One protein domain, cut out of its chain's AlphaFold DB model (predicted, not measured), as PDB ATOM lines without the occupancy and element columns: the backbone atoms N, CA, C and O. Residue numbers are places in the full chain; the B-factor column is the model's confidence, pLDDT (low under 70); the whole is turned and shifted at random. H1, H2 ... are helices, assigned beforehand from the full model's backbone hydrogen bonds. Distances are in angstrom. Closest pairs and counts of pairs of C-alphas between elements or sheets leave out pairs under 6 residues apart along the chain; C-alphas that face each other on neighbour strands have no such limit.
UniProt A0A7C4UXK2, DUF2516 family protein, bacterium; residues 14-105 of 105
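This is residues 14 to 105 of the 105 residues of the protein "DUF2516 family protein" of bacterium (UniProt A0A7C4UXK2). One very long helix, H1, sticks far out of a small head, in which its later part packs side by side with the hairpin of H3 and H4 as an up-and-down bundle of three, each helix running against the one before it; short H2 lies at the head's end, in the turn between H1 and H3. The free arm, residues 14 to 41, makes the length. The printed part has 92 residues with four named helices, H1 to H4 in chain order, and no named strand: the class is all helix. It is extended, with a radius of gyration of the C-alphas of 21.2 A and spans of 71 by 24 by 17 A.

Find C-alpha 18 at (117.817, 314.369, 185.806); from there H1, residues 18 to 58, runs 59.8 A to C-alpha 58 at (170.729, 294.967, 205.869). Next come H2, residues 61 to 66, and H3, residues 72 to 84, 19.3 A long. H4, residues 88 to 103, covers 21.4 A and ends at C-alpha 103 at (175.777, 307.047, 208.246); look near residue 95 for its kink of 26 degrees.

Look along H1: with residues 49 to 57 alone it touches H3, opposite ways at a shallow tilt of 12 degrees, the closest C-alphas being those of Ile 53 and Ile 76, 6.4 A apart. With residues 45 to 52 alone it touches H4, the same way at 34 degrees, a shallow tilt only just short of steep; the closest C-alphas, of Trp 49 and Ala 92, are 5.5 A apart. H3 and H4 touch as a helical hairpin at a shallow tilt of 23 degrees, closest at the C-alphas of Ser 82 and Gly 88, 4.6 A. H2 is close to H3 but not clearly touching, with the closest C-alphas, Glu 61 and Lys 72, 5.7 A apart. Every O i to N i+4 pair is within hydrogen-bond range in H1 and H2, against 7 of 9 in H3 and 10 of 12 in H4.

The C-alphas farthest apart, of Ser 14 and Lys 66, are 71.7 A apart. The printed part has no cut, and its three links are tight. Confidence is under 70 at residues 14 to 16, 100 and 102 to 105.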
ATOM      1  N   SER A  14     111.075 307.739 188.983       61.00
ATOM      2  CA  SER A  14     111.944 308.899 189.246       61.00
ATOM      3  C   SER A  14     111.598 309.696 190.497       61.00
ATOM      4  O   SER A  14     110.961 310.742 190.428       61.00
ATOM      5  N   GLY A  15     112.135 309.262 191.638       59.69
ATOM      6  CA  GLY A  15     112.272 310.120 192.820       59.69
ATOM      7  C   GLY A  15     113.422 311.138 192.738       59.69
ATOM      8  O   GLY A  15     113.591 311.922 193.661       59.69
ATOM      9  N   LEU A  16     114.222 311.133 191.661       63.12
ATOM     10  CA  LEU A  16     115.293 312.108 191.418       63.12
ATOM     11  C   LEU A  16     115.178 312.686 190.006       63.12
ATOM     12  O   LEU A  16     115.162 311.934 189.023       63.12
ATOM     13  N   SER A  17     115.166 314.014 189.907       75.19
ATOM     14  CA  SER A  17     115.236 314.745 188.643       75.19
ATOM     15  C   SER A  17     116.571 314.478 187.931       75.19
ATOM     16  O   SER A  17     117.589 314.161 188.554       75.19
ATOM     17  N   GLY A  18     116.600 314.606 186.599       70.25
ATOM     18  CA  GLY A  18     117.817 314.369 185.806       70.25
ATOM     19  C   GLY A  18     119.021 315.209 186.258       70.25
ATOM     20  O   GLY A  18     120.152 314.727 186.208       70.25
ATOM     21  N   GLY A  19     118.782 316.420 186.776       70.12
ATOM     22  CA  GLY A  19     119.823 317.283 187.341       70.12
ATOM     23  C   GLY A  19     120.458 316.719 188.616       70.12
ATOM     24  O   GLY A  19     121.674 316.786 188.776       70.12
ATOM     25  N   GLU A  20     119.673 316.084 189.486       71.69
ATOM     26  CA  GLU A  20     120.168 315.463 190.723       71.69
ATOM     27  C   GLU A  20     120.955 314.179 190.434       71.69
ATOM     28  O   GLU A  20     121.985 313.931 191.059       71.69
ATOM     29  N   LYS A  21     120.543 313.393 189.427       73.88
ATOM     30  CA  LYS A  21     121.303 312.215 188.967       73.88
ATOM     31  C   LYS A  21     122.674 312.607 188.403       73.88
ATOM     32  O   LYS A  21     123.663 311.931 188.680       73.88
ATOM     33  N   LEU A  22     122.747 313.712 187.656       76.69
ATOM     34  CA  LEU A  22     124.007 314.255 187.135       76.69
ATOM     35  C   LEU A  22     124.898 314.816 188.252       76.69
ATOM     36  O   LEU A  22     126.100 314.552 188.258       76.69
ATOM     37  N   ALA A  23     124.319 315.536 189.216       79.44
ATOM     38  CA  ALA A  23     125.052 316.066 190.364       79.44
ATOM     39  C   ALA A  23     125.649 314.947 191.234       79.44
ATOM     40  O   ALA A  23     126.831 314.989 191.578       79.44
ATOM     41  N   LEU A  24     124.863 313.906 191.532       80.19
ATOM     42  CA  LEU A  24     125.343 312.735 192.262       80.19
ATOM     43  C   LEU A  24     126.394 311.961 191.459       80.19
ATOM     44  O   LEU A  24     127.440 311.618 192.003       80.19
ATOM     45  N   GLY A  25     126.171 311.742 190.160       81.38
ATOM     46  CA  GLY A  25     127.138 311.077 189.282       81.38
ATOM     47  C   GLY A  25     128.492 311.794 189.231       81.38
ATOM     48  O   GLY A  25     129.534 311.147 189.337       81.38
ATOM     49  N   GLY A  26     128.487 313.129 189.153       84.19
ATOM     50  CA  GLY A  26     129.700 313.948 189.202       84.19
ATOM     51  C   GLY A  26     130.441 313.854 190.540       84.19
ATOM     52  O   GLY A  26     131.665 313.729 190.556       84.19
ATOM     53  N   LEU A  27     129.709 313.835 191.658       86.56
ATOM     54  CA  LEU A  27     130.272 313.627 192.999       86.56
ATOM     55  C   LEU A  27     130.948 312.258 193.135       86.56
ATOM     56  O   LEU A  27     132.079 312.186 193.612       86.56
ATOM     57  N   PHE A  28     130.299 311.181 192.681       87.62
ATOM     58  CA  PHE A  28     130.881 309.837 192.735       87.62
ATOM     59  C   PHE A  28     132.104 309.699 191.828       87.62
ATOM     60  O   PHE A  28     133.104 309.119 192.248       87.62
ATOM     61  N   ALA A  29     132.067 310.269 190.621       87.81
ATOM     62  CA  ALA A  29     133.216 310.271 189.719       87.81
ATOM     63  C   ALA A  29     134.402 311.058 190.307       87.81
ATOM     64  O   ALA A  29     135.536 310.574 190.292       87.81
ATOM     65  N   GLY A  30     134.140 312.236 190.884       89.56
ATOM     66  CA  GLY A  30     135.157 313.050 191.549       89.56
ATOM     67  C   GLY A  30     135.755 312.359 192.776       89.56
ATOM     68  O   GLY A  30     136.977 312.313 192.926       89.56
ATOM     69  N   LEU A  31     134.913 311.757 193.620       92.00
ATOM     70  CA  LEU A  31     135.358 311.018 194.800       92.00
ATOM     71  C   LEU A  31     136.161 309.770 194.417       92.00
ATOM     72  O   LEU A  31     137.188 309.503 195.034       92.00
ATOM     73  N   ALA A  32     135.743 309.036 193.384       90.25
ATOM     74  CA  ALA A  32     136.468 307.869 192.888       90.25
ATOM     75  C   ALA A  32     137.861 308.243 192.360       90.25
ATOM     76  O   ALA A  32     138.843 307.569 192.674       90.25
ATOM     77  N   PHE A  33     137.968 309.344 191.612       92.44
ATOM     78  CA  PHE A  33     139.254 309.847 191.130       92.44
ATOM     79  C   PHE A  33     140.166 310.294 192.280       92.44
ATOM     80  O   PHE A  33     141.346 309.938 192.319       92.44
ATOM     81  N   PHE A  34     139.621 311.024 193.256       92.56
ATOM     82  CA  PHE A  34     140.363 311.418 194.450       92.56
ATOM     83  C   PHE A  34     140.839 310.198 195.254       92.56
ATOM     84  O   PHE A  34     141.997 310.137 195.664       92.56
ATOM     85  N   TRP A  35     139.979 309.193 195.424       92.81
ATOM     86  CA  TRP A  35     140.319 307.958 196.125       92.81
ATOM     87  C   TRP A  35     141.438 307.182 195.426       92.81
ATOM     88  O   TRP A  35     142.363 306.702 196.080       92.81
ATOM     89  N   LEU A  36     141.406 307.115 194.091       93.75
ATOM     90  CA  LEU A  36     142.479 306.521 193.296       93.75
ATOM     91  C   LEU A  36     143.818 307.234 193.540       93.75
ATOM     92  O   LEU A  36     144.833 306.576 193.762       93.75
ATOM     93  N   LEU A  37     143.818 308.569 193.560       94.38
ATOM     94  CA  LEU A  37     144.999 309.383 193.864       94.38
ATOM     95  C   LEU A  37     145.562 309.088 195.259       94.38
ATOM     96  O   LEU A  37     146.766 308.871 195.403       94.38
ATOM     97  N   VAL A  38     144.697 309.033 196.275       93.12
ATOM     98  CA  VAL A  38     145.092 308.698 197.651       93.12
ATOM     99  C   VAL A  38     145.678 307.287 197.725       93.12
ATOM    100  O   VAL A  38     146.708 307.097 198.368       93.12
ATOM    101  N   MET A  39     145.088 306.312 197.031       92.00
ATOM    102  CA  MET A  39     145.588 304.933 196.990       92.00
ATOM    103  C   MET A  39     146.966 304.834 196.333       92.00
ATOM    104  O   MET A  39     147.847 304.158 196.862       92.00
ATOM    105  N   VAL A  40     147.189 305.539 195.220       93.94
ATOM    106  CA  VAL A  40     148.510 305.597 194.574       93.94
ATOM    107  C   VAL A  40     149.538 306.222 195.516       93.94
ATOM    108  O   VAL A  40     150.633 305.684 195.677       93.94
ATOM    109  N   LEU A  41     149.186 307.321 196.187       91.88
ATOM    110  CA  LEU A  41     150.076 307.976 197.142       91.88
ATOM    111  C   LEU A  41     150.406 307.051 198.324       91.88
ATOM    112  O   LEU A  41     151.573 306.899 198.686       91.88
ATOM    113  N   ALA A  42     149.393 306.388 198.887       88.00
ATOM    114  CA  ALA A  42     149.552 305.419 199.964       88.00
ATOM    115  C   ALA A  42     150.473 304.264 199.547       88.00
ATOM    116  O   ALA A  42     151.340 303.870 200.323       88.00
ATOM    117  N   LEU A  43     150.354 303.779 198.307       91.12
ATOM    118  CA  LEU A  43     151.219 302.732 197.768       91.12
ATOM    119  C   LEU A  43     152.684 303.186 197.686       91.12
ATOM    120  O   LEU A  43     153.579 302.452 198.096       91.12
ATOM    121  N   VAL A  44     152.942 304.408 197.213       90.75
ATOM    122  CA  VAL A  44     154.302 304.973 197.154       90.75
ATOM    123  C   VAL A  44     154.902 305.097 198.556       90.75
ATOM    124  O   VAL A  44     156.044 304.686 198.778       90.75
ATOM    125  N   PHE A  45     154.133 305.602 199.526       87.38
ATOM    126  CA  PHE A  45     154.568 305.673 200.923       87.38
ATOM    127  C   PHE A  45     154.805 304.291 201.534       87.38
ATOM    128  O   PHE A  45     155.758 304.112 202.292       87.38
ATOM    129  N   PHE A  46     153.982 303.307 201.181       87.00
ATOM    130  CA  PHE A  46     154.138 301.935 201.642       87.00
ATOM    131  C   PHE A  46     155.429 301.311 201.109       87.00
ATOM    132  O   PHE A  46     156.217 300.771 201.886       87.00
ATOM    133  N   ILE A  47     155.711 301.465 199.811       90.75
ATOM    134  CA  ILE A  47     156.973 301.023 199.207       90.75
ATOM    135  C   ILE A  47     158.153 301.711 199.904       90.75
ATOM    136  O   ILE A  47     159.103 301.044 200.313       90.75
ATOM    137  N   PHE A  48     158.083 303.028 200.108       88.62
ATOM    138  CA  PHE A  48     159.123 303.775 200.813       88.62
ATOM    139  C   PHE A  48     159.370 303.229 202.227       88.62
ATOM    140  O   PHE A  48     160.519 302.983 202.599       88.62
ATOM    141  N   TRP A  49     158.314 302.964 202.995       88.69
ATOM    142  CA  TRP A  49     158.421 302.373 204.327       88.69
ATOM    143  C   TRP A  49     159.086 300.988 204.303       88.69
ATOM    144  O   TRP A  49     160.025 300.755 205.067       88.69
ATOM    145  N   ILE A  50     158.691 300.108 203.372       89.25
ATOM    146  CA  ILE A  50     159.326 298.791 203.188       89.25
ATOM    147  C   ILE A  50     160.826 298.948 202.909       89.25
ATOM    148  O   ILE A  50     161.644 298.254 203.514       89.25
ATOM    149  N   THR A  51     161.219 299.891 202.046       89.00
ATOM    150  CA  THR A  51     162.645 300.100 201.741       89.00
ATOM    151  C   THR A  51     163.454 300.551 202.959       89.00
ATOM    152  O   THR A  51     164.619 300.178 203.067       89.00
ATOM    153  N   MET A  52     162.859 301.297 203.899       85.62
ATOM    154  CA  MET A  52     163.532 301.680 205.148       85.62
ATOM    155  C   MET A  52     163.711 300.492 206.092       85.62
ATOM    156  O   MET A  52     164.750 300.385 206.739       85.62
ATOM    157  N   ILE A  53     162.752 299.563 206.137       87.75
ATOM    158  CA  ILE A  53     162.898 298.321 206.906       87.75
ATOM    159  C   ILE A  53     163.998 297.442 206.316       87.75
ATOM    160  O   ILE A  53     164.835 296.939 207.063       87.75
ATOM    161  N   ILE A  54     164.034 297.284 204.990       89.31
ATOM    162  CA  ILE A  54     165.081 296.506 204.314       89.31
ATOM    163  C   ILE A  54     166.458 297.139 204.560       89.31
ATOM    164  O   ILE A  54     167.393 296.431 204.931       89.31
ATOM    165  N   ASP A  55     166.580 298.463 204.430       87.38
ATOM    166  CA  ASP A  55     167.817 299.201 204.722       87.38
ATOM    167  C   ASP A  55     168.244 299.004 206.191       87.38
ATOM    168  O   ASP A  55     169.402 298.681 206.459       87.38
ATOM    169  N   ALA A  56     167.308 299.069 207.143       85.94
ATOM    170  CA  ALA A  56     167.584 298.791 208.552       85.94
ATOM    171  C   ALA A  56     168.027 297.346 208.801       85.94
ATOM    172  O   ALA A  56     168.957 297.114 209.577       85.94
ATOM    173  N   ALA A  57     167.398 296.377 208.135       85.31
ATOM    174  CA  ALA A  57     167.699 294.957 208.263       85.31
ATOM    175  C   ALA A  57     169.048 294.576 207.632       85.31
ATOM    176  O   ALA A  57     169.743 293.716 208.175       85.31
ATOM    177  N   GLN A  58     169.453 295.226 206.542       86.94
ATOM    178  CA  GLN A  58     170.729 294.967 205.869       86.94
ATOM    179  C   GLN A  58     171.913 295.678 206.534       86.94
ATOM    180  O   GLN A  58     173.045 295.204 206.439       86.94
ATOM    181  N   ARG A  59     171.681 296.791 207.242       82.06
ATOM    182  CA  ARG A  59     172.758 297.512 207.927       82.06
ATOM    183  C   ARG A  59     173.348 296.714 209.098       82.06
ATOM    184  O   ARG A  59     172.597 296.103 209.877       82.06
ATOM    185  N   PRO A  60     174.683 296.741 209.266       81.75
ATOM    186  CA  PRO A  60     175.340 296.168 210.429       81.75
ATOM    187  C   PRO A  60     175.042 297.000 211.679       81.75
ATOM    188  O   PRO A  60     174.989 298.226 211.648       81.75
ATOM    189  N   GLU A  61     174.906 296.330 212.823       79.94
ATOM    190  CA  GLU A  61     174.582 296.969 214.109       79.94
ATOM    191  C   GLU A  61     175.619 298.029 214.539       79.94
ATOM    192  O   GLU A  61     175.302 298.987 215.244       79.94
ATOM    193  N   LYS A  62     176.860 297.891 214.056       77.38
ATOM    194  CA  LYS A  62     177.968 298.828 214.293       77.38
ATOM    195  C   LYS A  62     177.646 300.251 213.818       77.38
ATOM    196  O   LYS A  62     178.045 301.204 214.482       77.38
ATOM    197  N   ASP A  63     176.888 300.396 212.732       78.12
ATOM    198  CA  ASP A  63     176.521 301.706 212.178       78.12
ATOM    199  C   ASP A  63     175.538 302.450 213.090       78.12
ATOM    200  O   ASP A  63     175.644 303.662 213.272       78.12
ATOM    201  N   PHE A  64     174.624 301.714 213.729       78.94
ATOM    202  CA  PHE A  64     173.668 302.268 214.690       78.94
ATOM    203  C   PHE A  64     174.364 302.713 215.983       78.94
ATOM    204  O   PHE A  64     174.068 303.785 216.515       78.94
ATOM    205  N   LYS A  65     175.354 301.933 216.447       75.56
ATOM    206  CA  LYS A  65     176.183 302.286 217.612       75.56
ATOM    207  C   LYS A  65     177.072 303.501 217.336       75.56
ATOM    208  O   LYS A  65     177.185 304.365 218.199       75.56
ATOM    209  N   LYS A  66     177.635 303.626 216.126       74.44
ATOM    210  CA  LYS A  66     178.489 304.761 215.722       74.44
ATOM    211  C   LYS A  66     177.766 306.113 215.785       74.44
ATOM    212  O   LYS A  66     178.395 307.122 216.082       74.44
ATOM    213  N   ILE A  67     176.458 306.142 215.523       72.06
ATOM    214  CA  ILE A  67     175.650 307.378 215.537       72.06
ATOM    215  C   ILE A  67     175.074 307.677 216.933       72.06
ATOM    216  O   ILE A  67     174.486 308.736 217.145       72.06
ATOM    217  N   GLY A  68     175.226 306.764 217.900       72.56
ATOM    218  CA  GLY A  68     174.582 306.886 219.208       72.56
ATOM    219  C   GLY A  68     173.054 306.803 219.126       72.56
ATOM    220  O   GLY A  68     172.359 307.258 220.026       72.56
ATOM    221  N   SER A  69     172.512 306.235 218.044       71.31
ATOM    222  CA  SER A  69     171.069 306.147 217.799       71.31
ATOM    223  C   SER A  69     170.410 304.928 218.459       71.31
ATOM    224  O   SER A  69     169.284 304.593 218.110       71.31
ATOM    225  N   GLY A  70     171.092 304.244 219.379       78.88
ATOM    226  CA  GLY A  70     170.605 303.021 220.025       78.88
ATOM    227  C   GLY A  70     170.820 301.749 219.196       78.88
ATOM    228  O   GLY A  70     171.665 301.707 218.300       78.88
ATOM    229  N   GLU A  71     170.070 300.696 219.521       82.88
ATOM    230  CA  GLU A  71     170.173 299.383 218.876       82.88
ATOM    231  C   GLU A  71     169.374 299.303 217.568       82.88
ATOM    232  O   GLU A  71     168.313 299.910 217.413       82.88
ATOM    233  N   LYS A  72     169.850 298.477 216.632       83.31
ATOM    234  CA  LYS A  72     169.159 298.187 215.365       83.31
ATOM    235  C   LYS A  72     167.725 297.693 215.589       83.31
ATOM    236  O   LYS A  72     166.805 298.144 214.908       83.31
ATOM    237  N   SER A  73     167.541 296.787 216.549       85.19
ATOM    238  CA  SER A  73     166.243 296.189 216.874       85.19
ATOM    239  C   SER A  73     165.213 297.243 217.272       85.19
ATOM    240  O   SER A  73     164.068 297.167 216.840       85.19
ATOM    241  N   LEU A  74     165.631 298.278 218.007       87.44
ATOM    242  CA  LEU A  74     164.761 299.375 218.428       87.44
ATOM    243  C   LEU A  74     164.205 300.140 217.217       87.44
ATOM    244  O   LEU A  74     163.004 300.390 217.151       87.44
ATOM    245  N   TRP A  75     165.038 300.445 216.218       88.00
ATOM    246  CA  TRP A  75     164.585 301.128 214.998       88.00
ATOM    247  C   TRP A  75     163.640 300.283 214.151       88.00
ATOM    248  O   TRP A  75     162.665 300.809 213.617       88.00
ATOM    249  N   ILE A  76     163.901 298.980 214.048       87.31
ATOM    250  CA  ILE A  76     163.006 298.052 213.348       87.31
ATOM    251  C   ILE A  76     161.655 297.987 214.069       87.31
ATOM    252  O   ILE A  76     160.617 298.093 213.420       87.31
ATOM    253  N   ILE A  77     161.652 297.899 215.403       88.69
ATOM    254  CA  ILE A  77     160.425 297.915 216.211       88.69
ATOM    255  C   ILE A  77     159.664 299.229 216.009       88.69
ATOM    256  O   ILE A  77     158.467 299.184 215.753       88.69
ATOM    257  N   ILE A  78     160.330 300.389 216.048       89.00
ATOM    258  CA  ILE A  78     159.682 301.686 215.785       89.00
ATOM    259  C   ILE A  78     159.044 301.706 214.392       89.00
ATOM    260  O   ILE A  78     157.893 302.122 214.257       89.00
ATOM    261  N   LEU A  79     159.753 301.249 213.355       88.50
ATOM    262  CA  LEU A  79     159.225 301.207 211.987       88.50
ATOM    263  C   LEU A  79     158.002 300.289 211.876       88.50
ATOM    264  O   LEU A  79     157.020 300.672 211.249       88.50
ATOM    265  N   ILE A  80     158.029 299.122 212.522       87.94
ATOM    266  CA  ILE A  80     156.908 298.174 212.527       87.94
ATOM    267  C   ILE A  80     155.722 298.743 213.305       87.94
ATOM    268  O   ILE A  80     154.627 298.849 212.761       87.94
ATOM    269  N   VAL A  81     155.933 299.154 214.556       88.50
ATOM    270  CA  VAL A  81     154.874 299.653 215.443       88.50
ATOM    271  C   VAL A  81     154.225 300.899 214.851       88.50
ATOM    272  O   VAL A  81     153.006 300.962 214.760       88.50
ATOM    273  N   SER A  82     155.009 301.860 214.360       87.12
ATOM    274  CA  SER A  82     154.467 303.087 213.758       87.12
ATOM    275  C   SER A  82     153.516 302.832 212.587       87.12
ATOM    276  O   SER A  82     152.561 303.590 212.428       87.12
ATOM    277  N   MET A  83     153.708 301.760 211.809       85.31
ATOM    278  CA  MET A  83     152.779 301.383 210.740       85.31
ATOM    279  C   MET A  83     151.397 301.002 211.289       85.31
ATOM    280  O   MET A  83     150.393 301.469 210.760       85.31
ATOM    281  N   PHE A  84     151.330 300.245 212.389       85.19
ATOM    282  CA  PHE A  84     150.056 299.865 213.019       85.19
ATOM    283  C   PHE A  84     149.282 301.060 213.589       85.19
ATOM    284  O   PHE A  84     148.057 301.032 213.629       85.19
ATOM    285  N   PHE A  85     149.978 302.130 213.978       86.31
ATOM    286  CA  PHE A  85     149.360 303.374 214.448       86.31
ATOM    287  C   PHE A  85     149.052 304.376 213.316       86.31
ATOM    288  O   PHE A  85     148.699 305.520 213.589       86.31
ATOM    289  N   GLY A  86     149.228 303.996 212.043       81.25
ATOM    290  CA  GLY A  86     149.041 304.899 210.896       81.25
ATOM    291  C   GLY A  86     150.130 305.975 210.754       81.25
ATOM    292  O   GLY A  86     150.036 306.860 209.905       81.25
ATOM    293  N   MET A  87     151.196 305.894 211.552       81.81
ATOM    294  CA  MET A  87     152.335 306.820 211.570       81.81
ATOM    295  C   MET A  87     153.578 306.252 210.863       81.81
ATOM    296  O   MET A  87     154.680 306.779 211.025       81.81
ATOM    297  N   GLY A  88     153.431 305.187 210.065       80.88
ATOM    298  CA  GLY A  88     154.552 304.528 209.383       80.88
ATOM    299  C   GLY A  88     155.356 305.479 208.488       80.88
ATOM    300  O   GLY A  88     156.583 305.406 208.438       80.88
ATOM    301  N   TRP A  89     154.682 306.440 207.849       79.56
ATOM    302  CA  TRP A  89     155.322 307.477 207.036       79.56
ATOM    303  C   TRP A  89     156.235 308.394 207.869       79.56
ATOM    304  O   TRP A  89     157.349 308.700 207.445       79.56
ATOM    305  N   LEU A  90     155.814 308.775 209.082       85.06
ATOM    306  CA  LEU A  90     156.584 309.643 209.973       85.06
ATOM    307  C   LEU A  90     157.841 308.927 210.479       85.06
ATOM    308  O   LEU A  90     158.938 309.484 210.441       85.06
ATOM    309  N   ALA A  91     157.702 307.667 210.893       83.94
ATOM    310  CA  ALA A  91     158.837 306.859 211.323       83.94
ATOM    311  C   ALA A  91     159.833 306.599 210.186       83.94
ATOM    312  O   ALA A  91     161.042 306.666 210.409       83.94
ATOM    313  N   ALA A  92     159.350 306.366 208.960       82.81
ATOM    314  CA  ALA A  92     160.210 306.205 207.791       82.81
ATOM    315  C   ALA A  92     161.023 307.480 207.496       82.81
ATOM    316  O   ALA A  92     162.218 307.396 207.204       82.81
ATOM    317  N   ILE A  93     160.416 308.666 207.629       84.56
ATOM    318  CA  ILE A  93     161.115 309.953 207.481       84.56
ATOM    319  C   ILE A  93     162.166 310.139 208.582       84.56
ATOM    320  O   ILE A  93     163.312 310.490 208.288       84.56
ATOM    321  N   LEU A  94     161.807 309.882 209.845       84.44
ATOM    322  CA  LEU A  94     162.738 309.992 210.973       84.44
ATOM    323  C   LEU A  94     163.932 309.045 210.807       84.44
ATOM    324  O   LEU A  94     165.076 309.473 210.961       84.44
ATOM    325  N   TYR A  95     163.680 307.796 210.412       83.81
ATOM    326  CA  TYR A  95     164.723 306.823 210.102       83.81
ATOM    327  C   TYR A  95     165.646 307.325 208.983       83.81
ATOM    328  O   TYR A  95     166.873 307.295 209.114       83.81
ATOM    329  N   TYR A  96     165.074 307.849 207.897       82.62
ATOM    330  CA  TYR A  96     165.840 308.377 206.773       82.62
ATOM    331  C   TYR A  96     166.783 309.520 207.191       82.62
ATOM    332  O   TYR A  96     167.961 309.534 206.820       82.62
ATOM    333  N   ILE A  97     166.294 310.476 207.986       83.50
ATOM    334  CA  ILE A  97     167.075 311.644 208.417       83.50
ATOM    335  C   ILE A  97     168.131 311.266 209.462       83.50
ATOM    336  O   ILE A  97     169.255 311.767 209.405       83.50
ATOM    337  N   ILE A  98     167.790 310.409 210.424       79.44
ATOM    338  CA  ILE A  98     168.661 310.110 211.567       79.44
ATOM    339  C   ILE A  98     169.679 309.032 211.221       79.44
ATOM    340  O   ILE A  98     170.855 309.209 211.522       79.44
ATOM    341  N   ILE A  99     169.257 307.943 210.581       72.19
ATOM    342  CA  ILE A  99     170.131 306.810 210.273       72.19
ATOM    343  C   ILE A  99     170.745 307.002 208.890       72.19
ATOM    344  O   ILE A  99     171.949 307.223 208.759       72.19
ATOM    345  N   LYS A 100     169.924 306.991 207.836       68.19
ATOM    346  CA  LYS A 100     170.431 306.913 206.458       68.19
ATOM    347  C   LYS A 100     171.283 308.122 206.059       68.19
ATOM    348  O   LYS A 100     172.289 307.957 205.371       68.19
ATOM    349  N   LYS A 101     170.928 309.329 206.513       71.06
ATOM    350  CA  LYS A 101     171.689 310.557 206.227       71.06
ATOM    351  C   LYS A 101     172.936 310.724 207.105       71.06
ATOM    352  O   LYS A 101     173.919 311.270 206.612       71.06
ATOM    353  N   LYS A 102     172.930 310.263 208.364       61.97
ATOM    354  CA  LYS A 102     174.100 310.389 209.259       61.97
ATOM    355  C   LYS A 102     175.153 309.300 209.047       61.97
ATOM    356  O   LYS A 102     176.317 309.598 209.251       61.97
ATOM    357  N   VAL A 103     174.785 308.092 208.597       58.78
ATOM    358  CA  VAL A 103     175.777 307.047 208.246       58.78
ATOM    359  C   VAL A 103     176.548 307.413 206.972       58.78
ATOM    360  O   VAL A 103     177.692 307.011 206.802       58.78
ATOM    361  N   LYS A 104     175.926 308.159 206.049       54.59
ATOM    362  CA  LYS A 104     176.538 308.541 204.765       54.59
ATOM    363  C   LYS A 104     177.560 309.688 204.856       54.59
ATOM    364  O   LYS A 104     178.117 310.041 203.820       54.59
ATOM    365  N   LYS A 105     177.763 310.280 206.035       44.66
ATOM    366  CA  LYS A 105     178.816 311.270 206.306       44.66
ATOM    367  C   LYS A 105     179.964 310.606 207.053       44.66
ATOM    368  O   LYS A 105     181.112 310.986 206.755       44.66
TER     369      LYS A 105